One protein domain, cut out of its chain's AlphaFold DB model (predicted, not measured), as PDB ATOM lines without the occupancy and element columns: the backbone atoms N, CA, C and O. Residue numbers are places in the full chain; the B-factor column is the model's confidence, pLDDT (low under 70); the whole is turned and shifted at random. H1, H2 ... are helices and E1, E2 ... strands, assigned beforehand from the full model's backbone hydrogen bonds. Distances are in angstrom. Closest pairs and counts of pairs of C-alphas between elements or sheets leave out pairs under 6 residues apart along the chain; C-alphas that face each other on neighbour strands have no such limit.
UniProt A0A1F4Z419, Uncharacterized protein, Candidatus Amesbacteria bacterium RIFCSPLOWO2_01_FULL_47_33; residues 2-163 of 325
ATOM      1  N   MET A   2     119.039 -10.666 -54.920       38.38
ATOM      2  CA  MET A   2     117.855 -10.964 -54.078       38.38
ATOM      3  C   MET A   2     117.032  -9.679 -53.821       38.38
ATOM      4  O   MET A   2     116.608  -9.426 -52.700       38.38
ATOM      5  N   GLY A   3     116.897  -8.816 -54.836       34.84
ATOM      6  CA  GLY A   3     116.229  -7.508 -54.720       34.84
ATOM      7  C   GLY A   3     114.854  -7.452 -55.391       34.84
ATOM      8  O   GLY A   3     113.889  -7.020 -54.771       34.84
ATOM      9  N   ASP A   4     114.737  -7.976 -56.614       40.53
ATOM     10  CA  ASP A   4     113.572  -7.690 -57.470       40.53
ATOM     11  C   ASP A   4     112.281  -8.422 -57.072       40.53
ATOM     12  O   ASP A   4     111.183  -7.928 -57.326       40.53
ATOM     13  N   GLY A   5     112.382  -9.580 -56.406       36.41
ATOM     14  CA  GLY A   5     111.215 -10.394 -56.036       36.41
ATOM     15  C   GLY A   5     110.372  -9.818 -54.891       36.41
ATOM     16  O   GLY A   5     109.164 -10.034 -54.842       36.41
ATOM     17  N   VAL A   6     110.979  -9.052 -53.978       44.66
ATOM     18  CA  VAL A   6     110.279  -8.517 -52.792       44.66
ATOM     19  C   VAL A   6     109.464  -7.267 -53.141       44.66
ATOM     20  O   VAL A   6     108.390  -7.050 -52.573       44.66
ATOM     21  N   GLU A   7     109.929  -6.453 -54.092       46.88
ATOM     22  CA  GLU A   7     109.193  -5.274 -54.566       46.88
ATOM     23  C   GLU A   7     108.017  -5.646 -55.476       46.88
ATOM     24  O   GLU A   7     106.939  -5.064 -55.332       46.88
ATOM     25  N   THR A   8     108.160  -6.667 -56.331       59.28
ATOM     26  CA  THR A   8     107.048  -7.173 -57.157       59.28
ATOM     27  C   THR A   8     105.964  -7.854 -56.321       59.28
ATOM     28  O   THR A   8     104.780  -7.606 -56.553       59.28
ATOM     29  N   GLU A   9     106.325  -8.636 -55.295       60.97
ATOM     30  CA  GLU A   9     105.341  -9.232 -54.378       60.97
ATOM     31  C   GLU A   9     104.608  -8.173 -53.538       60.97
ATOM     32  O   GLU A   9     103.381  -8.233 -53.407       60.97
ATOM     33  N   ARG A  10     105.313  -7.152 -53.023       65.94
ATOM     34  CA  ARG A  10     104.680  -6.035 -52.292       65.94
ATOM     35  C   ARG A  10     103.784  -5.182 -53.191       65.94
ATOM     36  O   ARG A  10     102.690  -4.803 -52.770       65.94
ATOM     37  N   GLY A  11     104.224  -4.884 -54.414       71.94
ATOM     38  CA  GLY A  11     103.435  -4.155 -55.409       71.94
ATOM     39  C   GLY A  11     102.167  -4.913 -55.809       71.94
ATOM     40  O   GLY A  11     101.082  -4.334 -55.834       71.94
ATOM     41  N   GLY A  12     102.279  -6.227 -56.016       73.62
ATOM     42  CA  GLY A  12     101.155  -7.107 -56.323       73.62
ATOM     43  C   GLY A  12     100.122  -7.196 -55.200       73.62
ATOM     44  O   GLY A  12      98.930  -6.998 -55.428       73.62
ATOM     45  N   GLN A  13     100.571  -7.397 -53.960       84.69
ATOM     46  CA  GLN A  13      99.680  -7.428 -52.793       84.69
ATOM     47  C   GLN A  13      98.962  -6.090 -52.550       84.69
ATOM     48  O   GLN A  13      97.856  -6.073 -52.004       84.69
ATOM     49  N   ASN A  14      99.549  -4.959 -52.962       89.00
ATOM     50  CA  ASN A  14      98.867  -3.665 -52.905       89.00
ATOM     51  C   ASN A  14      97.670  -3.607 -53.866       89.00
ATOM     52  O   ASN A  14      96.631  -3.074 -53.474       89.00
ATOM     53  N   LEU A  15      97.774  -4.194 -55.063       91.50
ATOM     54  CA  LEU A  15      96.660  -4.274 -56.015       91.50
ATOM     55  C   LEU A  15      95.540  -5.185 -55.496       91.50
ATOM     56  O   LEU A  15      94.372  -4.809 -55.551       91.50
ATOM     57  N   THR A  16      95.873  -6.340 -54.911       94.00
ATOM     58  CA  THR A  16      94.850  -7.208 -54.303       94.00
ATOM     59  C   THR A  16      94.170  -6.530 -53.107       94.00
ATOM     60  O   THR A  16      92.967  -6.688 -52.894       94.00
ATOM     61  N   ARG A  17      94.904  -5.702 -52.347       95.12
ATOM     62  CA  ARG A  17      94.327  -4.860 -51.287       95.12
ATOM     63  C   ARG A  17      93.396  -3.782 -51.839       95.12
ATOM     64  O   ARG A  17      92.359  -3.536 -51.230       95.12
ATOM     65  N   GLU A  18      93.755  -3.135 -52.948       93.81
ATOM     66  CA  GLU A  18      92.892  -2.173 -53.651       93.81
ATOM     67  C   GLU A  18      91.589  -2.848 -54.093       93.81
ATOM     68  O   GLU A  18      90.510  -2.351 -53.768       93.81
ATOM     69  N   LEU A  19      91.677  -4.034 -54.709       96.25
ATOM     70  CA  LEU A  19      90.506  -4.818 -55.105       96.25
ATOM     71  C   LEU A  19      89.623  -5.134 -53.897       96.25
ATOM     72  O   LEU A  19      88.423  -4.867 -53.933       96.25
ATOM     73  N   LEU A  20      90.217  -5.637 -52.809       96.25
ATOM     74  CA  LEU A  20      89.481  -5.969 -51.591       96.25
ATOM     75  C   LEU A  20      88.755  -4.749 -51.011       96.25
ATOM     76  O   LEU A  20      87.601  -4.871 -50.605       96.25
ATOM     77  N   LYS A  21      89.398  -3.573 -50.987       95.00
ATOM     78  CA  LYS A  21      88.766  -2.319 -50.541       95.00
ATOM     79  C   LYS A  21      87.540  -1.973 -51.383       95.00
ATOM     80  O   LYS A  21      86.510  -1.632 -50.813       95.00
ATOM     81  N   VAL A  22      87.634  -2.095 -52.708       94.38
ATOM     82  CA  VAL A  22      86.512  -1.810 -53.615       94.38
ATOM     83  C   VAL A  22      85.353  -2.773 -53.363       94.38
ATOM     84  O   VAL A  22      84.259  -2.319 -53.033       94.38
ATOM     85  N   VAL A  23      85.587  -4.090 -53.421       95.12
ATOM     86  CA  VAL A  23      84.498  -5.088 -53.325       95.12
ATOM     87  C   VAL A  23      83.870  -5.191 -51.932       95.12
ATOM     88  O   VAL A  23      82.753  -5.681 -51.800       95.12
ATOM     89  N   THR A  24      84.558  -4.720 -50.886       95.94
ATOM     90  CA  THR A  24      84.015  -4.658 -49.515       95.94
ATOM     91  C   THR A  24      83.376  -3.316 -49.165       95.94
ATOM     92  O   THR A  24      82.804  -3.190 -48.080       95.94
ATOM     93  N   SER A  25      83.452  -2.316 -50.048       95.19
ATOM     94  CA  SER A  25      82.879  -1.001 -49.766       95.19
ATOM     95  C   SER A  25      81.340  -1.051 -49.725       95.19
ATOM     96  O   SER A  25      80.719  -1.776 -50.515       95.19
ATOM     97  N   PRO A  26      80.691  -0.286 -48.823       94.38
ATOM     98  CA  PRO A  26      79.230  -0.203 -48.773       94.38
ATOM     99  C   PRO A  26      78.610   0.275 -50.090       94.38
ATOM    100  O   PRO A  26      77.569  -0.243 -50.503       94.38
ATOM    101  N   ASP A  27      79.272   1.215 -50.765       92.31
ATOM    102  CA  ASP A  27      78.810   1.781 -52.032       92.31
ATOM    103  C   ASP A  27      78.827   0.729 -53.140       92.31
ATOM    104  O   ASP A  27      77.828   0.550 -53.836       92.31
ATOM    105  N   PHE A  28      79.909  -0.052 -53.238       94.06
ATOM    106  CA  PHE A  28      79.984  -1.162 -54.183       94.06
ATOM    107  C   PHE A  28      78.895  -2.199 -53.918       94.06
ATOM    108  O   PHE A  28      78.216  -2.624 -54.848       94.06
ATOM    109  N   ARG A  29      78.682  -2.594 -52.655       94.69
ATOM    110  CA  ARG A  29      77.627  -3.556 -52.298       94.69
ATOM    111  C   ARG A  29      76.247  -3.054 -52.703       94.69
ATOM    112  O   ARG A  29      75.470  -3.807 -53.289       94.69
ATOM    113  N   THR A  30      75.950  -1.797 -52.388       93.69
ATOM    114  CA  THR A  30      74.664  -1.170 -52.702       93.69
ATOM    115  C   THR A  30      74.455  -1.113 -54.211       93.69
ATOM    116  O   THR A  30      73.438  -1.602 -54.703       93.69
ATOM    117  N   GLY A  31      75.443  -0.601 -54.950       92.75
ATOM    118  CA  GLY A  31      75.392  -0.510 -56.406       92.75
ATOM    119  C   GLY A  31      75.297  -1.878 -57.083       92.75
ATOM    120  O   GLY A  31      74.492  -2.061 -57.996       92.75
ATOM    121  N   TYR A  32      76.037  -2.878 -56.596       93.38
ATOM    122  CA  TYR A  32      75.987  -4.246 -57.109       93.38
ATOM    123  C   TYR A  32      74.600  -4.864 -56.929       93.38
ATOM    124  O   TYR A  32      74.009  -5.309 -57.909       93.38
ATOM    125  N   ILE A  33      74.032  -4.824 -55.719       92.94
ATOM    126  CA  ILE A  33      72.686  -5.360 -55.463       92.94
ATOM    127  C   ILE A  33      71.643  -4.624 -56.310       92.94
ATOM    128  O   ILE A  33      70.823  -5.271 -56.958       92.94
ATOM    129  N   GLN A  34      71.683  -3.289 -56.363       91.56
ATOM    130  CA  GLN A  34      70.766  -2.501 -57.197       91.56
ATOM    131  C   GLN A  34      70.845  -2.908 -58.668       91.56
ATOM    132  O   GLN A  34      69.825  -3.110 -59.320       91.56
ATOM    133  N   THR A  35      72.061  -3.076 -59.173       90.50
ATOM    134  CA  THR A  35      72.319  -3.432 -60.563       90.50
ATOM    135  C   THR A  35      71.840  -4.850 -60.890       90.50
ATOM    136  O   THR A  35      71.209  -5.055 -61.925       90.50
ATOM    137  N   GLN A  36      72.094  -5.823 -60.008       89.25
ATOM    138  CA  GLN A  36      71.660  -7.214 -60.196       89.25
ATOM    139  C   GLN A  36      70.141  -7.394 -60.064       89.25
ATOM    140  O   GLN A  36      69.600  -8.350 -60.608       89.25
ATOM    141  N   THR A  37      69.463  -6.478 -59.367       90.62
ATOM    142  CA  THR A  37      68.011  -6.528 -59.111       90.62
ATOM    143  C   THR A  37      67.214  -5.514 -59.928       90.62
ATOM    144  O   THR A  37      66.013  -5.351 -59.713       90.62
ATOM    145  N   ALA A  38      67.855  -4.821 -60.876       88.69
ATOM    146  CA  ALA A  38      67.245  -3.723 -61.622       88.69
ATOM    147  C   ALA A  38      65.942  -4.141 -62.323       88.69
ATOM    148  O   ALA A  38      64.959  -3.411 -62.257       88.69
ATOM    149  N   GLN A  39      65.905  -5.335 -62.924       86.19
ATOM    150  CA  GLN A  39      64.709  -5.834 -63.602       86.19
ATOM    151  C   GLN A  39      63.556  -6.106 -62.625       86.19
ATOM    152  O   GLN A  39      62.451  -5.627 -62.855       86.19
ATOM    153  N   ALA A  40      63.804  -6.815 -61.517       86.69
ATOM    154  CA  ALA A  40      62.779  -7.051 -60.498       86.69
ATOM    155  C   ALA A  40      62.282  -5.741 -59.861       86.69
ATOM    156  O   ALA A  40      61.102  -5.610 -59.543       86.69
ATOM    157  N   ARG A  41      63.160  -4.736 -59.723       86.75
ATOM    158  CA  ARG A  41      62.779  -3.387 -59.279       86.75
ATOM    159  C   ARG A  41      61.888  -2.680 -60.295       86.75
ATOM    160  O   ARG A  41      60.890  -2.105 -59.886       86.75
ATOM    161  N   THR A  42      62.196  -2.762 -61.592       86.50
ATOM    162  CA  THR A  42      61.335  -2.210 -62.652       86.50
ATOM    163  C   THR A  42      59.956  -2.868 -62.656       86.50
ATOM    164  O   THR A  42      58.957  -2.158 -62.674       86.50
ATOM    165  N   GLU A  43      59.889  -4.199 -62.554       84.38
ATOM    166  CA  GLU A  43      58.618  -4.934 -62.458       84.38
ATOM    167  C   GLU A  43      57.792  -4.480 -61.245       84.38
ATOM    168  O   GLU A  43      56.578  -4.306 -61.344       84.38
ATOM    169  N   LEU A  44      58.448  -4.236 -60.106       85.25
ATOM    170  CA  LEU A  44      57.787  -3.663 -58.941       85.25
ATOM    171  C   LEU A  44      57.348  -2.218 -59.228       85.25
ATOM    172  O   LEU A  44      56.232  -1.853 -58.891       85.25
ATOM    173  N   ASP A  45      58.176  -1.375 -59.843       82.69
ATOM    174  CA  ASP A  45      57.896   0.033 -60.183       82.69
ATOM    175  C   ASP A  45      56.695   0.262 -61.100       82.69
ATOM    176  O   ASP A  45      56.013   1.276 -60.939       82.69
ATOM    177  N   GLU A  46      56.356  -0.709 -61.939       84.69
ATOM    178  CA  GLU A  46      55.143  -0.692 -62.765       84.69
ATOM    179  C   GLU A  46      53.843  -0.882 -61.958       84.69
ATOM    180  O   GLU A  46      52.757  -0.558 -62.443       84.69
ATOM    181  N   ILE A  47      53.927  -1.367 -60.714       81.19
ATOM    182  CA  ILE A  47      52.766  -1.565 -59.840       81.19
ATOM    183  C   ILE A  47      52.345  -0.229 -59.200       81.19
ATOM    184  O   ILE A  47      53.196   0.497 -58.668       81.19
ATOM    185  N   PRO A  48      51.038   0.109 -59.165       77.12
ATOM    186  CA  PRO A  48      50.579   1.349 -58.550       77.12
ATOM    187  C   PRO A  48      50.978   1.452 -57.068       77.12
ATOM    188  O   PRO A  48      50.909   0.488 -56.304       77.12
ATOM    189  N   LYS A  49      51.370   2.656 -56.628       68.25
ATOM    190  CA  LYS A  49      51.889   2.896 -55.265       68.25
ATOM    191  C   LYS A  49      50.919   2.482 -54.147       68.25
ATOM    192  O   LYS A  49      51.389   2.045 -53.097       68.25
ATOM    193  N   GLY A  50      49.605   2.607 -54.368       61.62
ATOM    194  CA  GLY A  50      48.570   2.178 -53.416       61.62
ATOM    195  C   GLY A  50      48.674   0.688 -53.081       61.62
ATOM    196  O   GLY A  50      48.727   0.319 -51.907       61.62
ATOM    197  N   PHE A  51      48.877  -0.149 -54.103       65.50
ATOM    198  CA  PHE A  51      49.015  -1.600 -53.959       65.50
ATOM    199  C   PHE A  51      50.296  -2.011 -53.238       65.50
ATOM    200  O   PHE A  51      50.242  -2.871 -52.366       65.50
ATOM    201  N   LYS A  52      51.435  -1.358 -53.508       65.62
ATOM    202  CA  LYS A  52      52.692  -1.621 -52.776       65.62
ATOM    203  C   LYS A  52      52.560  -1.341 -51.284       65.62
ATOM    204  O   LYS A  52      52.989  -2.128 -50.446       65.62
ATOM    205  N   LYS A  53      51.949  -0.203 -50.941       64.00
ATOM    206  CA  LYS A  53      51.753   0.202 -49.544       64.00
ATOM    207  C   LYS A  53      50.859  -0.800 -48.813       64.00
ATOM    208  O   LYS A  53      51.178  -1.211 -47.699       64.00
ATOM    209  N   ALA A  54      49.771  -1.211 -49.451       61.06
ATOM    210  CA  ALA A  54      48.836  -2.180 -48.902       61.06
ATOM    211  C   ALA A  54      49.402  -3.613 -48.838       61.06
ATOM    212  O   ALA A  54      49.170  -4.296 -47.842       61.06
ATOM    213  N   ALA A  55      50.205  -4.048 -49.816       62.66
ATOM    214  CA  ALA A  55      50.929  -5.322 -49.770       62.66
ATOM    215  C   ALA A  55      51.909  -5.369 -48.584       62.66
ATOM    216  O   ALA A  55      51.865  -6.308 -47.787       62.66
ATOM    217  N   GLY A  56      52.697  -4.306 -48.376       61.88
ATOM    218  CA  GLY A  56      53.582  -4.185 -47.213       61.88
ATOM    219  C   GLY A  56      52.833  -4.201 -45.871       61.88
ATOM    220  O   GLY A  56      53.278  -4.832 -44.905       61.88
ATOM    221  N   LEU A  57      51.658  -3.568 -45.807       60.53
ATOM    222  CA  LEU A  57      50.773  -3.619 -44.636       60.53
ATOM    223  C   LEU A  57      50.233  -5.033 -44.390       60.53
ATOM    224  O   LEU A  57      50.322  -5.532 -43.268       60.53
ATOM    225  N   LYS A  58      49.741  -5.716 -45.427       60.44
ATOM    226  CA  LYS A  58      49.248  -7.096 -45.330       60.44
ATOM    227  C   LYS A  58      50.354  -8.062 -44.902       60.44
ATOM    228  O   LYS A  58      50.135  -8.870 -44.002       60.44
ATOM    229  N   ALA A  59      51.556  -7.940 -45.467       60.12
ATOM    230  CA  ALA A  59      52.718  -8.734 -45.074       60.12
ATOM    231  C   ALA A  59      53.083  -8.529 -43.593       60.12
ATOM    232  O   ALA A  59      53.386  -9.493 -42.887       60.12
ATOM    233  N   THR A  60      52.995  -7.290 -43.099       57.81
ATOM    234  CA  THR A  60      53.218  -6.963 -41.681       57.81
ATOM    235  C   THR A  60      52.166  -7.625 -40.790       57.81
ATOM    236  O   THR A  60      52.522  -8.310 -39.835       57.81
ATOM    237  N   VAL A  61      50.882  -7.524 -41.146       56.34
ATOM    238  CA  VAL A  61      49.777  -8.154 -40.401       56.34
ATOM    239  C   VAL A  61      49.910  -9.680 -40.368       56.34
ATOM    240  O   VAL A  61      49.743 -10.292 -39.314       56.34
ATOM    241  N   VAL A  62      50.256 -10.313 -41.493       56.66
ATOM    242  CA  VAL A  62      50.470 -11.768 -41.568       56.66
ATOM    243  C   VAL A  62      51.676 -12.197 -40.727       56.66
ATOM    244  O   VAL A  62      51.610 -13.211 -40.033       56.66
ATOM    245  N   LYS A  63      52.768 -11.426 -40.742       55.72
ATOM    246  CA  LYS A  63      53.966 -11.704 -39.939       55.72
ATOM    247  C   LYS A  63      53.687 -11.604 -38.438       55.72
ATOM    248  O   LYS A  63      54.106 -12.492 -37.699       55.72
ATOM    249  N   GLU A  64      52.967 -10.571 -38.003       55.22
ATOM    250  CA  GLU A  64      52.537 -10.405 -36.607       55.22
ATOM    251  C   GLU A  64      51.600 -11.541 -36.175       55.22
ATOM    252  O   GLU A  64      51.784 -12.139 -35.114       55.22
ATOM    253  N   ARG A  65      50.662 -11.935 -37.046       52.34
ATOM    254  CA  ARG A  65      49.781 -13.085 -36.807       52.34
ATOM    255  C   ARG A  65      50.563 -14.392 -36.632       52.34
ATOM    256  O   ARG A  65      50.331 -15.109 -35.664       52.34
ATOM    257  N   LEU A  66      51.529 -14.675 -37.509       53.66
ATOM    258  CA  LEU A  66      52.391 -15.862 -37.416       53.66
ATOM    259  C   LEU A  66      53.304 -15.838 -36.179       53.66
ATOM    260  O   LEU A  66      53.587 -16.885 -35.596       53.66
ATOM    261  N   ALA A  67      53.791 -14.662 -35.772       55.72
ATOM    262  CA  ALA A  67      54.589 -14.507 -34.557       55.72
ATOM    263  C   ALA A  67      53.754 -14.778 -33.297       55.72
ATOM    264  O   ALA A  67      54.226 -15.454 -32.381       55.72
ATOM    265  N   ALA A  68      52.504 -14.314 -33.270       55.06
ATOM    266  CA  ALA A  68      51.572 -14.576 -32.181       55.06
ATOM    267  C   ALA A  68      51.150 -16.055 -32.107       55.06
ATOM    268  O   ALA A  68      51.152 -16.627 -31.017       55.06
ATOM    269  N   GLU A  69      50.895 -16.703 -33.251       55.97
ATOM    270  CA  GLU A  69      50.631 -18.150 -33.327       55.97
ATOM    271  C   GLU A  69      51.826 -18.971 -32.801       55.97
ATOM    272  O   GLU A  69      51.640 -19.900 -32.015       55.97
ATOM    273  N   LYS A  70      53.069 -18.587 -33.135       62.69
ATOM    274  CA  LYS A  70      54.291 -19.219 -32.591       62.69
ATOM    275  C   LYS A  70      54.479 -19.018 -31.086       62.69
ATOM    276  O   LYS A  70      55.125 -19.845 -30.449       62.69
ATOM    277  N   MET A  71      53.940 -17.938 -30.527       60.38
ATOM    278  CA  MET A  71      53.956 -17.663 -29.087       60.38
ATOM    279  C   MET A  71      52.776 -18.308 -28.341       60.38
ATOM    280  O   MET A  71      52.652 -18.114 -27.135       60.38
ATOM    281  N   GLY A  72      51.913 -19.069 -29.030       56.53
ATOM    282  CA  GLY A  72      50.737 -19.705 -28.432       56.53
ATOM    283  C   GLY A  72      49.660 -18.713 -27.986       56.53
ATOM    284  O   GLY A  72      48.807 -19.069 -27.173       56.53
ATOM    285  N   LYS A  73      49.696 -17.471 -28.490       59.91
ATOM    286  CA  LYS A  73      48.694 -16.452 -28.171       59.91
ATOM    287  C   LYS A  73      47.382 -16.742 -28.919       59.91
ATOM    288  O   LYS A  73      47.429 -17.110 -30.095       59.91
ATOM    289  N   PRO A  74      46.210 -16.543 -28.288       55.69
ATOM    290  CA  PRO A  74      44.920 -16.598 -28.973       55.69
ATOM    291  C   PRO A  74      44.874 -15.633 -30.167       55.69
ATOM    292  O   PRO A  74      45.409 -14.524 -30.101       55.69
ATOM    293  N   LEU A  75      44.191 -16.021 -31.251       48.09
ATOM    294  CA  LEU A  75      44.055 -15.222 -32.481       48.09
ATOM    295  C   LEU A  75      43.548 -13.791 -32.208       48.09
ATOM    296  O   LEU A  75      43.958 -12.839 -32.865       48.09
ATOM    297  N   GLU A  76      42.693 -13.626 -31.202       47.72
ATOM    298  CA  GLU A  76      42.154 -12.335 -30.766       47.72
ATOM    299  C   GLU A  76      43.224 -11.413 -30.161       47.72
ATOM    300  O   GLU A  76      43.168 -10.199 -30.353       47.72
ATOM    301  N   GLU A  77      44.239 -11.968 -29.493       51.97
ATOM    302  CA  GLU A  77      45.401 -11.227 -28.986       51.97
ATOM    303  C   GLU A  77      46.399 -10.893 -30.102       51.97
ATOM    304  O   GLU A  77      46.930  -9.786 -30.129       51.97
ATOM    305  N   ALA A  78      46.582 -11.786 -31.079       49.44
ATOM    306  CA  ALA A  78      47.371 -11.520 -32.287       49.44
ATOM    307  C   ALA A  78      46.802 -10.344 -33.104       49.44
ATOM    308  O   ALA A  78      47.523  -9.447 -33.543       49.44
ATOM    309  N   VAL A  79      45.475 -10.320 -33.261       49.97
ATOM    310  CA  VAL A  79      44.736  -9.220 -33.895       49.97
ATOM    311  C   VAL A  79      44.831  -7.943 -33.053       49.97
ATOM    312  O   VAL A  79      44.889  -6.850 -33.613       49.97
ATOM    313  N   LYS A  80      44.898  -8.053 -31.719       52.25
ATOM    314  CA  LYS A  80      45.104  -6.923 -30.799       52.25
ATOM    315  C   LYS A  80      46.527  -6.349 -30.869       52.25
ATOM    316  O   LYS A  80      46.675  -5.140 -30.761       52.25
ATOM    317  N   ASP A  81      47.546  -7.161 -31.135       50.00
ATOM    318  CA  ASP A  81      48.922  -6.691 -31.353       50.00
ATOM    319  C   ASP A  81      49.086  -6.029 -32.740       50.00
ATOM    320  O   ASP A  81      49.662  -4.942 -32.839       50.00
ATOM    321  N   ALA A  82      48.427  -6.539 -33.789       50.97
ATOM    322  CA  ALA A  82      48.244  -5.795 -35.046       50.97
ATOM    323  C   ALA A  82      47.448  -4.483 -34.835       50.97
ATOM    324  O   ALA A  82      47.671  -3.473 -35.506       50.97
ATOM    325  N   ARG A  83      46.555  -4.453 -33.838       49.03
ATOM    326  CA  ARG A  83      45.867  -3.246 -33.353       49.03
ATOM    327  C   ARG A  83      46.779  -2.320 -32.529       49.03
ATOM    328  O   ARG A  83      46.464  -1.148 -32.406       49.03
ATOM    329  N   ASN A  84      47.911  -2.776 -32.004       51.06
ATOM    330  CA  ASN A  84      48.920  -1.896 -31.404       51.06
ATOM    331  C   ASN A  84      49.802  -1.254 -32.489       51.06
ATOM    332  O   ASN A  84      50.148  -0.080 -32.384       51.06
ATOM    333  N   PHE A  85      50.041  -1.944 -33.609       51.62
ATOM    334  CA  PHE A  85      50.561  -1.317 -34.835       51.62
ATOM    335  C   PHE A  85      49.597  -0.234 -35.377       51.62
ATOM    336  O   PHE A  85      50.029   0.827 -35.826       51.62
ATOM    337  N   ARG A  86      48.277  -0.449 -35.231       50.69
ATOM    338  CA  ARG A  86      47.204   0.546 -35.468       50.69
ATOM    339  C   ARG A  86      47.331   1.792 -34.578       50.69
ATOM    340  O   ARG A  86      47.058   2.884 -35.056       50.69
ATOM    341  N   ILE A  87      47.782   1.646 -33.329       48.66
ATOM    342  CA  ILE A  87      48.046   2.771 -32.406       48.66
ATOM    343  C   ILE A  87      49.320   3.530 -32.814       48.66
ATOM    344  O   ILE A  87      49.367   4.754 -32.746       48.66
ATOM    345  N   MET A  88      50.334   2.831 -33.320       47.19
ATOM    346  CA  MET A  88      51.559   3.467 -33.813       47.19
ATOM    347  C   MET A  88      51.310   4.321 -35.076       47.19
ATOM    348  O   MET A  88      51.940   5.355 -35.265       47.19
ATOM    349  N   MET A  89      50.347   3.934 -35.921       48.09
ATOM    350  CA  MET A  89      49.858   4.754 -37.042       48.09
ATOM    351  C   MET A  89      48.977   5.935 -36.589       48.09
ATOM    352  O   MET A  89      49.010   6.986 -37.231       48.09
ATOM    353  N   ASP A  90      48.237   5.796 -35.480       43.16
ATOM    354  CA  ASP A  90      47.517   6.903 -34.823       43.16
ATOM    355  C   ASP A  90      48.483   7.973 -34.276       43.16
ATOM    356  O   ASP A  90      48.181   9.164 -34.337       43.16
ATOM    357  N   GLU A  91      49.677   7.598 -33.799       46.97
ATOM    358  CA  GLU A  91      50.687   8.574 -33.352       46.97
ATOM    359  C   GLU A  91      51.291   9.391 -34.507       46.97
ATOM    360  O   GLU A  91      51.665  10.552 -34.312       46.97
ATOM    361  N   VAL A  92      51.342   8.827 -35.721       45.41
ATOM    362  CA  VAL A  92      51.882   9.488 -36.926       45.41
ATOM    363  C   VAL A  92      50.896  10.507 -37.518       45.41
ATOM    364  O   VAL A  92      51.309  11.416 -38.239       45.41
ATOM    365  N   SER A  93      49.602  10.432 -37.184       50.91
ATOM    366  CA  SER A  93      48.604  11.410 -37.623       50.91
ATOM    367  C   SER A  93      47.628  11.755 -36.497       50.91
ATOM    368  O   SER A  93      46.561  11.163 -36.365       50.91
ATOM    369  N   ARG A  94      47.975  12.785 -35.712       56.78
ATOM    370  CA  ARG A  94      47.076  13.398 -34.710       56.78
ATOM    371  C   ARG A  94      45.864  14.111 -35.330       56.78
ATOM    372  O   ARG A  94      45.008  14.597 -34.596       56.78
ATOM    373  N   GLU A  95      45.806  14.217 -36.656       59.00
ATOM    374  CA  GLU A  95      44.675  14.807 -37.368       59.00
ATOM    375  C   GLU A  95      43.487  13.845 -37.366       59.00
ATOM    376  O   GLU A  95      43.587  12.704 -37.823       59.00
ATOM    377  N   GLN A  96      42.350  14.329 -36.874       69.38
ATOM    378  CA  GLN A  96      41.077  13.627 -36.958       69.38
ATOM    379  C   GLN A  96      40.278  14.101 -38.170       69.38
ATOM    380  O   GLN A  96      40.360  15.263 -38.568       69.38
ATOM    381  N   VAL A  97      39.523  13.183 -38.761       70.06
ATOM    382  CA  VAL A  97      38.662  13.413 -39.919       70.06
ATOM    383  C   VAL A  97      37.302  12.799 -39.631       70.06
ATOM    384  O   VAL A  97      37.210  11.680 -39.121       70.06
ATOM    385  N   ASP A  98      36.254  13.532 -39.982       75.44
ATOM    386  CA  ASP A  98      34.885  13.046 -39.909       75.44
ATOM    387  C   ASP A  98      34.631  12.068 -41.064       75.44
ATOM    388  O   ASP A  98      34.829  12.401 -42.235       75.44
ATOM    389  N   GLN A  99      34.197  10.853 -40.738       63.66
ATOM    390  CA  GLN A  99      33.727   9.869 -41.709       63.66
ATOM    391  C   GLN A  99      32.238   9.621 -41.479       63.66
ATOM    392  O   GLN A  99      31.840   9.182 -40.398       63.66
ATOM    393  N   THR A 100      31.422   9.892 -42.494       70.31
ATOM    394  CA  THR A 100      29.985   9.599 -42.464       70.31
ATOM    395  C   THR A 100      29.734   8.226 -43.076       70.31
ATOM    396  O   THR A 100      30.099   7.986 -44.228       70.31
ATOM    397  N   SER A 101      29.137   7.312 -42.315       61.47
ATOM    398  CA  SER A 101      28.716   6.003 -42.816       61.47
ATOM    399  C   SER A 101      27.478   6.112 -43.723       61.47
ATOM    400  O   SER A 101      26.768   7.120 -43.688       61.47
ATOM    401  N   PRO A 102      27.172   5.073 -44.527       55.50
ATOM    402  CA  PRO A 102      26.007   5.059 -45.422       55.50
ATOM    403  C   PRO A 102      24.650   5.249 -44.721       55.50
ATOM    404  O   PRO A 102      23.677   5.625 -45.367       55.50
ATOM    405  N   ASP A 103      24.581   4.996 -43.412       72.25
ATOM    406  CA  ASP A 103      23.400   5.198 -42.564       72.25
ATOM    407  C   ASP A 103      23.275   6.632 -41.998       72.25
ATOM    408  O   ASP A 103      22.336   6.925 -41.259       72.25
ATOM    409  N   GLY A 104      24.196   7.536 -42.359       61.78
ATOM    410  CA  GLY A 104      24.193   8.943 -41.949       61.78
ATOM    411  C   GLY A 104      24.909   9.235 -40.627       61.78
ATOM    412  O   GLY A 104      24.915  10.384 -40.186       61.78
ATOM    413  N   THR A 105      25.528   8.236 -39.993       71.12
ATOM    414  CA  THR A 105      26.265   8.424 -38.736       71.12
ATOM    415  C   THR A 105      27.662   8.987 -39.003       71.12
ATOM    416  O   THR A 105      28.435   8.403 -39.756       71.12
ATOM    417  N   THR A 106      28.031  10.106 -38.375       69.94
ATOM    418  CA  THR A 106      29.392  10.664 -38.481       69.94
ATOM    419  C   THR A 106      30.242  10.230 -37.291       69.94
ATOM    420  O   THR A 106      29.871  10.462 -36.141       69.94
ATOM    421  N   LEU A 107      31.398   9.625 -37.563       70.88
ATOM    422  CA  LEU A 107      32.396   9.250 -36.561       70.88
ATOM    423  C   LEU A 107      33.714   9.975 -36.830       70.88
ATOM    424  O   LEU A 107      34.202   9.989 -37.960       70.88
ATOM    425  N   GLN A 108      34.323  10.514 -35.773       63.97
ATOM    426  CA  GLN A 108      35.694  11.008 -35.831       63.97
ATOM    427  C   GLN A 108      36.665   9.832 -35.822       63.97
ATOM    428  O   GLN A 108      36.743   9.071 -34.856       63.97
ATOM    429  N   LYS A 109      37.414   9.692 -36.913       65.19
ATOM    430  CA  LYS A 109      38.513   8.735 -37.039       65.19
ATOM    431  C   LYS A 109      39.820   9.491 -37.221       65.19
ATOM    432  O   LYS A 109      39.838  10.610 -37.725       65.19
ATOM    433  N   SER A 110      40.938   8.884 -36.841       63.00
ATOM    434  CA  SER A 110      42.237   9.425 -37.236       63.00
ATOM    435  C   SER A 110      42.378   9.366 -38.760       63.00
ATOM    436  O   SER A 110      41.928   8.421 -39.420       63.00
ATOM    437  N   ARG A 111      43.032  10.370 -39.344       64.62
ATOM    438  CA  ARG A 111      43.300  10.414 -40.787       64.62
ATOM    439  C   ARG A 111      44.138   9.220 -41.240       64.62
ATOM    440  O   ARG A 111      43.933   8.708 -42.338       64.62
ATOM    441  N   GLY A 112      45.034   8.744 -40.374       57.59
ATOM    442  CA  GLY A 112      45.801   7.517 -40.586       57.59
ATOM    443  C   GLY A 112      44.916   6.278 -40.761       57.59
ATOM    444  O   GLY A 112      45.171   5.485 -41.667       57.59
ATOM    445  N   LEU A 113      43.853   6.141 -39.958       60.81
ATOM    446  CA  LEU A 113      42.917   5.015 -40.029       60.81
ATOM    447  C   LEU A 113      42.055   5.056 -41.297       60.81
ATOM    448  O   LEU A 113      41.908   4.036 -41.962       60.81
ATOM    449  N   VAL A 114      41.546   6.232 -41.669       65.69
ATOM    450  CA  VAL A 114      40.747   6.407 -42.895       65.69
ATOM    451  C   VAL A 114      41.555   6.043 -44.140       65.69
ATOM    452  O   VAL A 114      41.091   5.278 -44.982       65.69
ATOM    453  N   LEU A 115      42.791   6.540 -44.240       61.97
ATOM    454  CA  LEU A 115      43.676   6.229 -45.364       61.97
ATOM    455  C   LEU A 115      44.042   4.740 -45.418       61.97
ATOM    456  O   LEU A 115      44.266   4.204 -46.501       61.97
ATOM    457  N   PHE A 116      44.123   4.077 -44.263       61.56
ATOM    458  CA  PHE A 116      44.377   2.642 -44.179       61.56
ATOM    459  C   PHE A 116      43.181   1.815 -44.664       61.56
ATOM    460  O   PHE A 116      43.370   0.940 -45.502       61.56
ATOM    461  N   GLU A 117      41.968   2.113 -44.188       64.44
ATOM    462  CA  GLU A 117      40.735   1.437 -44.621       64.44
ATOM    463  C   GLU A 117      40.513   1.603 -46.132       64.44
ATOM    464  O   GLU A 117      40.289   0.616 -46.824       64.44
ATOM    465  N   GLN A 118      40.708   2.813 -46.667       65.44
ATOM    466  CA  GLN A 118      40.644   3.068 -48.113       65.44
ATOM    467  C   GLN A 118      41.688   2.265 -48.900       65.44
ATOM    468  O   GLN A 118      41.385   1.728 -49.960       65.44
ATOM    469  N   SER A 119      42.914   2.152 -48.374       61.03
ATOM    470  CA  SER A 119      43.970   1.357 -49.018       61.03
ATOM    471  C   SER A 119      43.655  -0.144 -48.989       61.03
ATOM    472  O   SER A 119      44.040  -0.862 -49.906       61.03
ATOM    473  N   LEU A 120      42.988  -0.636 -47.937       62.59
ATOM    474  CA  LEU A 120      42.536  -2.027 -47.860       62.59
ATOM    475  C   LEU A 120      41.400  -2.302 -48.844       62.59
ATOM    476  O   LEU A 120      41.487  -3.284 -49.571       62.59
ATOM    477  N   GLU A 121      40.388  -1.434 -48.915       66.06
ATOM    478  CA  GLU A 121      39.284  -1.562 -49.878       66.06
ATOM    479  C   GLU A 121      39.793  -1.546 -51.326       66.06
ATOM    480  O   GLU A 121      39.403  -2.392 -52.131       66.06
ATOM    481  N   GLU A 122      40.718  -0.637 -51.651       63.97
ATOM    482  CA  GLU A 122      41.347  -0.563 -52.977       63.97
ATOM    483  C   GLU A 122      42.061  -1.880 -53.333       63.97
ATOM    484  O   GLU A 122      41.989  -2.351 -54.467       63.97
ATOM    485  N   VAL A 123      42.673  -2.543 -52.352       60.19
ATOM    486  CA  VAL A 123      43.395  -3.805 -52.552       60.19
ATOM    487  C   VAL A 123      42.504  -5.041 -52.554       60.19
ATOM    488  O   VAL A 123      42.751  -5.964 -53.331       60.19
ATOM    489  N   GLU A 124      41.457  -5.073 -51.738       64.19
ATOM    490  CA  GLU A 124      40.440  -6.126 -51.781       64.19
ATOM    491  C   GLU A 124      39.640  -6.079 -53.091       64.19
ATOM    492  O   GLU A 124      39.184  -7.121 -53.567       64.19
ATOM    493  N   SER A 125      39.538  -4.900 -53.717       69.56
ATOM    494  CA  SER A 125      38.889  -4.728 -55.019       69.56
ATOM    495  C   SER A 125      39.684  -5.296 -56.207       69.56
ATOM    496  O   SER A 125      39.085  -5.594 -57.242       69.56
ATOM    497  N   ASP A 126      40.999  -5.521 -56.062       71.75
ATOM    498  CA  ASP A 126      41.859  -6.116 -57.098       71.75
ATOM    499  C   ASP A 126      42.874  -7.131 -56.513       71.75
ATOM    500  O   ASP A 126      44.074  -6.859 -56.353       71.75
ATOM    501  N   PRO A 127      42.412  -8.364 -56.223       73.94
ATOM    502  CA  PRO A 127      43.250  -9.418 -55.658       73.94
ATOM    503  C   PRO A 127      44.334  -9.922 -56.623       73.94
ATOM    504  O   PRO A 127      45.320 -10.519 -56.178       73.94
ATOM    505  N   GLN A 128      44.186  -9.705 -57.937       78.69
ATOM    506  CA  GLN A 128      45.191 -10.113 -58.919       78.69
ATOM    507  C   GLN A 128      46.412  -9.194 -58.860       78.69
ATOM    508  O   GLN A 128      47.542  -9.687 -58.826       78.69
ATOM    509  N   THR A 129      46.203  -7.879 -58.792       76.94
ATOM    510  CA  THR A 129      47.296  -6.909 -58.638       76.94
ATOM    511  C   THR A 129      48.004  -7.077 -57.296       76.94
ATOM    512  O   THR A 129      49.236  -7.035 -57.245       76.94
ATOM    513  N   LEU A 130      47.271  -7.382 -56.220       74.25
ATOM    514  CA  LEU A 130      47.875  -7.720 -54.928       74.25
ATOM    515  C   LEU A 130      48.791  -8.945 -55.020       74.25
ATOM    516  O   LEU A 130      49.942  -8.882 -54.591       74.25
ATOM    517  N   LYS A 131      48.311 -10.040 -55.620       80.50
ATOM    518  CA  LYS A 131      49.110 -11.259 -55.793       80.50
ATOM    519  C   LYS A 131      50.374 -10.992 -56.615       80.50
ATOM    520  O   LYS A 131      51.456 -11.412 -56.220       80.50
ATOM    521  N   ARG A 132      50.258 -10.233 -57.711       82.94
ATOM    522  CA  ARG A 132      51.411  -9.806 -58.525       82.94
ATOM    523  C   ARG A 132      52.407  -8.967 -57.721       82.94
ATOM    524  O   ARG A 132      53.607  -9.105 -57.921       82.94
ATOM    525  N   THR A 133      51.922  -8.128 -56.805       82.31
ATOM    526  CA  THR A 133      52.770  -7.327 -55.908       82.31
ATOM    527  C   THR A 133      53.541  -8.215 -54.937       82.31
ATOM    528  O   THR A 133      54.760  -8.099 -54.848       82.31
ATOM    529  N   GLU A 134      52.861  -9.149 -54.266       81.12
ATOM    530  CA  GLU A 134      53.484 -10.110 -53.344       81.12
ATOM    531  C   GLU A 134      54.527 -10.996 -54.058       81.12
ATOM    532  O   GLU A 134      55.615 -11.248 -53.529       81.12
ATOM    533  N   GLU A 135      54.226 -11.441 -55.283       86.56
ATOM    534  CA  GLU A 135      55.148 -12.203 -56.135       86.56
ATOM    535  C   GLU A 135      56.376 -11.368 -56.531       86.56
ATOM    536  O   GLU A 135      57.506 -11.849 -56.402       86.56
ATOM    537  N   ALA A 136      56.181 -10.112 -56.951       86.56
ATOM    538  CA  ALA A 136      57.264  -9.202 -57.320       86.56
ATOM    539  C   ALA A 136      58.174  -8.860 -56.126       86.56
ATOM    540  O   ALA A 136      59.397  -8.886 -56.259       86.56
ATOM    541  N   GLU A 137      57.610  -8.607 -54.941       86.44
ATOM    542  CA  GLU A 137      58.378  -8.369 -53.711       86.44
ATOM    543  C   GLU A 137      59.177  -9.607 -53.286       86.44
ATOM    544  O   GLU A 137      60.353  -9.507 -52.920       86.44
ATOM    545  N   THR A 138      58.561 -10.790 -53.366       88.00
ATOM    546  CA  THR A 138      59.229 -12.060 -53.051       88.00
ATOM    547  C   THR A 138      60.385 -12.320 -54.015       88.00
ATOM    548  O   THR A 138      61.484 -12.672 -53.576       88.00
ATOM    549  N   LYS A 139      60.162 -12.100 -55.314       90.25
ATOM    550  CA  LYS A 139      61.189 -12.213 -56.354       90.25
ATOM    551  C   LYS A 139      62.337 -11.237 -56.103       90.25
ATOM    552  O   LYS A 139      63.485 -11.670 -56.060       90.25
ATOM    553  N   LEU A 140      62.036  -9.961 -55.856       91.06
ATOM    554  CA  LEU A 140      63.044  -8.945 -55.557       91.06
ATOM    555  C   LEU A 140      63.905  -9.355 -54.358       91.06
ATOM    556  O   LEU A 140      65.128  -9.369 -54.454       91.06
ATOM    557  N   LYS A 141      63.285  -9.772 -53.250       91.31
ATOM    558  CA  LYS A 141      64.010 -10.198 -52.045       91.31
ATOM    559  C   LYS A 141      64.890 -11.429 -52.285       91.31
ATOM    560  O   LYS A 141      65.996 -11.515 -51.741       91.31
ATOM    561  N   ALA A 142      64.414 -12.389 -53.078       92.56
ATOM    562  CA  ALA A 142      65.200 -13.557 -53.459       92.56
ATOM    563  C   ALA A 142      66.417 -13.157 -54.312       92.56
ATOM    564  O   ALA A 142      67.524 -13.632 -54.057       92.56
ATOM    565  N   GLU A 143      66.247 -12.242 -55.271       93.62
ATOM    566  CA  GLU A 143      67.349 -11.733 -56.093       93.62
ATOM    567  C   GLU A 143      68.351 -10.893 -55.286       93.62
ATOM    568  O   GLU A 143      69.557 -11.047 -55.480       93.62
ATOM    569  N   GLU A 144      67.892 -10.067 -54.338       94.50
ATOM    570  CA  GLU A 144      68.764  -9.320 -53.418       94.50
ATOM    571  C   GLU A 144      69.606 -10.260 -52.549       94.50
ATOM    572  O   GLU A 144      70.805 -10.039 -52.370       94.50
ATOM    573  N   THR A 145      68.986 -11.329 -52.038       94.94
ATOM    574  CA  THR A 145      69.678 -12.355 -51.244       94.94
ATOM    575  C   THR A 145      70.733 -13.060 -52.093       94.94
ATOM    576  O   THR A 145      71.897 -13.109 -51.697       94.94
ATOM    577  N   ARG A 146      70.365 -13.511 -53.300       94.06
ATOM    578  CA  ARG A 146      71.288 -14.148 -54.250       94.06
ATOM    579  C   ARG A 146      72.470 -13.237 -54.596       94.06
ATOM    580  O   ARG A 146      73.614 -13.669 -54.504       94.06
ATOM    581  N   ALA A 147      72.213 -11.976 -54.948       92.81
ATOM    582  CA  ALA A 147      73.264 -11.009 -55.269       92.81
ATOM    583  C   ALA A 147      74.188 -10.745 -54.064       92.81
ATOM    584  O   ALA A 147      75.402 -10.616 -54.218       92.81
ATOM    585  N   GLY A 148      73.631 -10.696 -52.850       95.00
ATOM    586  CA  GLY A 148      74.404 -10.569 -51.614       95.00
ATOM    587  C   GLY A 148      75.308 -11.775 -51.338       95.00
ATOM    588  O   GLY A 148      76.463 -11.598 -50.942       95.00
ATOM    589  N   GLU A 149      74.813 -12.991 -51.568       95.38
ATOM    590  CA  GLU A 149      75.593 -14.227 -51.443       95.38
ATOM    591  C   GLU A 149      76.699 -14.315 -52.501       95.38
ATOM    592  O   GLU A 149      77.834 -14.656 -52.172       95.38
ATOM    593  N   GLU A 150      76.407 -13.959 -53.755       94.06
ATOM    594  CA  GLU A 150      77.397 -13.896 -54.839       94.06
ATOM    595  C   GLU A 150      78.530 -12.922 -54.509       94.06
ATOM    596  O   GLU A 150      79.702 -13.289 -54.589       94.06
ATOM    597  N   LEU A 151      78.204 -11.711 -54.047       95.44
ATOM    598  CA  LEU A 151      79.220 -10.747 -53.627       95.44
ATOM    599  C   LEU A 151      80.042 -11.257 -52.435       95.44
ATOM    600  O   LEU A 151      81.254 -11.050 -52.388       95.44
ATOM    601  N   THR A 152      79.403 -11.940 -51.482       96.44
ATOM    602  CA  THR A 152      80.101 -12.525 -50.327       96.44
ATOM    603  C   THR A 152      81.129 -13.560 -50.780       96.44
ATOM    604  O   THR A 152      82.277 -13.492 -50.343       96.44
ATOM    605  N   LYS A 153      80.768 -14.433 -51.731       95.75
ATOM    606  CA  LYS A 153      81.698 -15.399 -52.336       95.75
ATOM    607  C   LYS A 153      82.886 -14.703 -52.998       95.75
ATOM    608  O   LYS A 153      84.021 -15.081 -52.741       95.75
ATOM    609  N   VAL A 154      82.661 -13.632 -53.765       95.94
ATOM    610  CA  VAL A 154      83.759 -12.862 -54.383       95.94
ATOM    611  C   VAL A 154      84.684 -12.247 -53.331       95.94
ATOM    612  O   VAL A 154      85.905 -12.301 -53.472       95.94
ATOM    613  N   ILE A 155      84.136 -11.682 -52.252       96.75
ATOM    614  CA  ILE A 155      84.941 -11.128 -51.151       96.75
ATOM    615  C   ILE A 155      85.804 -12.227 -50.509       96.75
ATOM    616  O   ILE A 155      86.978 -11.995 -50.207       96.75
ATOM    617  N   GLU A 156      85.244 -13.416 -50.301       97.00
ATOM    618  CA  GLU A 156      85.958 -14.575 -49.759       97.00
ATOM    619  C   GLU A 156      87.033 -15.105 -50.718       97.00
ATOM    620  O   GLU A 156      88.149 -15.398 -50.279       97.00
ATOM    621  N   GLU A 157      86.761 -15.150 -52.024       96.44
ATOM    622  CA  GLU A 157      87.750 -15.480 -53.059       96.44
ATOM    623  C   GLU A 157      88.930 -14.501 -53.024       96.44
ATOM    624  O   GLU A 157      90.081 -14.927 -52.959       96.44
ATOM    625  N   VAL A 158      88.677 -13.187 -52.982       95.94
ATOM    626  CA  VAL A 158      89.751 -12.176 -52.922       95.94
ATOM    627  C   VAL A 158      90.570 -12.304 -51.631       95.94
ATOM    628  O   VAL A 158      91.795 -12.180 -51.663       95.94
ATOM    629  N   ARG A 159      89.926 -12.574 -50.485       95.69
ATOM    630  CA  ARG A 159      90.618 -12.769 -49.196       95.69
ATOM    631  C   ARG A 159      91.476 -14.030 -49.182       95.69
ATOM    632  O   ARG A 159      92.626 -13.974 -48.756       95.69
ATOM    633  N   SER A 160      90.927 -15.155 -49.631       95.00
ATOM    634  CA  SER A 160      91.637 -16.441 -49.654       95.00
ATOM    635  C   SER A 160      92.786 -16.452 -50.662       95.00
ATOM    636  O   SER A 160      93.803 -17.103 -50.435       95.00
ATOM    637  N   ARG A 161      92.669 -15.665 -51.736       92.50
ATOM    638  CA  ARG A 161      93.653 -15.552 -52.818       92.50
ATOM    639  C   ARG A 161      94.484 -14.276 -52.733       92.50
ATOM    640  O   ARG A 161      95.029 -13.822 -53.734       92.50
ATOM    641  N   PHE A 162      94.614 -13.695 -51.538       90.81
ATOM    642  CA  PHE A 162      95.251 -12.389 -51.361       90.81
ATOM    643  C   PHE A 162      96.680 -12.318 -51.940       90.81
ATOM    644  O   PHE A 162      97.080 -11.300 -52.505       90.81
ATOM    645  N   ALA A 163      97.431 -13.417 -51.824       90.38
ATOM    646  CA  ALA A 163      98.786 -13.579 -52.354       90.38
ATOM    647  C   ALA A 163      98.853 -14.501 -53.592       90.38
ATOM    648  O   ALA A 163      99.924 -15.006 -53.929       90.38
TER     649      ALA A 163
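AT A GLANCE: This is residues 2 to 163 of the 325 residues of an uncharacterized protein of Candidatus Amesbacteria bacterium RIFCSPLOWO2_01_FULL_47_33 (UniProt A0A1F4Z419). This is a long rod in which the long helix H7 makes much of the length, with H1, H2 and H3 following one another along it the opposite way. At one end H4 meets the start of H7 at a corner, near the first residues of both, H5 folds back on H4 and H6 packs on both H4 and H5, while the small strand hairpin E1 and E2 makes the tip; residues 2 to 8 stick out at the other end. The printed part has 162 residues, with seven named helices and two named strands, in the order H1 H2 H3 H4 H5 E1 E2 H6 H7, the strands antiparallel: mostly helix. It is extended, with a radius of gyration of the C-alphas of 25.1 A and spans of 96 by 38 by 30 A.

HOW THE PARTS SIT: Start at H1, residues 4 to 24: its residues 16 to 24 alone touch the hub H7, residues 127 to 160, at a shallow tilt of 16 degrees, opposite ways, closest at the C-alphas of Leu 20 and Val 158, 6.4 A. H2, residues 26 to 36, touches H7 at C-alphas 33 and 147, 5.7 A; H3, residues 38 to 45, at C-alphas 40 and 140, 5.3 A. H4, residues 49 to 70, touches H7 about perpendicular, 76 degrees, closest at C-alphas 51 and 130, 6.3 A. It forms a helical hairpin with H5, residues 75 to 92, closest at C-alphas 68 and 78, 5.2 A. Next, E1, residues 96 to 100, and E2, residues 106 to 110, form a hairpin; look for N 97 and O 109, 2.8 A apart, within hydrogen-bond range. H6, residues 111 to 124, touches H4 at C-alphas 54 and 119, 6.0 A, and H5 at C-alphas 90 and 112, 6.0 A. Every O i to N i+4 pair is within hydrogen-bond range in H1, H2, H3, H4, H6 and H7; in H5, 13 of 14.

IN THESE COORDINATES: Find C-alpha 4 at (113.572, -7.690, -57.470), where H1 begins its 30.8 A. H4 spans 31.8 A and H5 26.3 A. H7 runs 49.3 A to C-alpha 160 at (91.637, -16.441, -49.654).

THE WHOLE: The farthest C-alphas, Met 2 and Gly 104, are 96.5 A apart. The printed part has no cut, and its links between named elements are tight. Mean pLDDT of the printed part is 72.7; look for values under 70 at residues 49 to 96 and 108 to 125, among others.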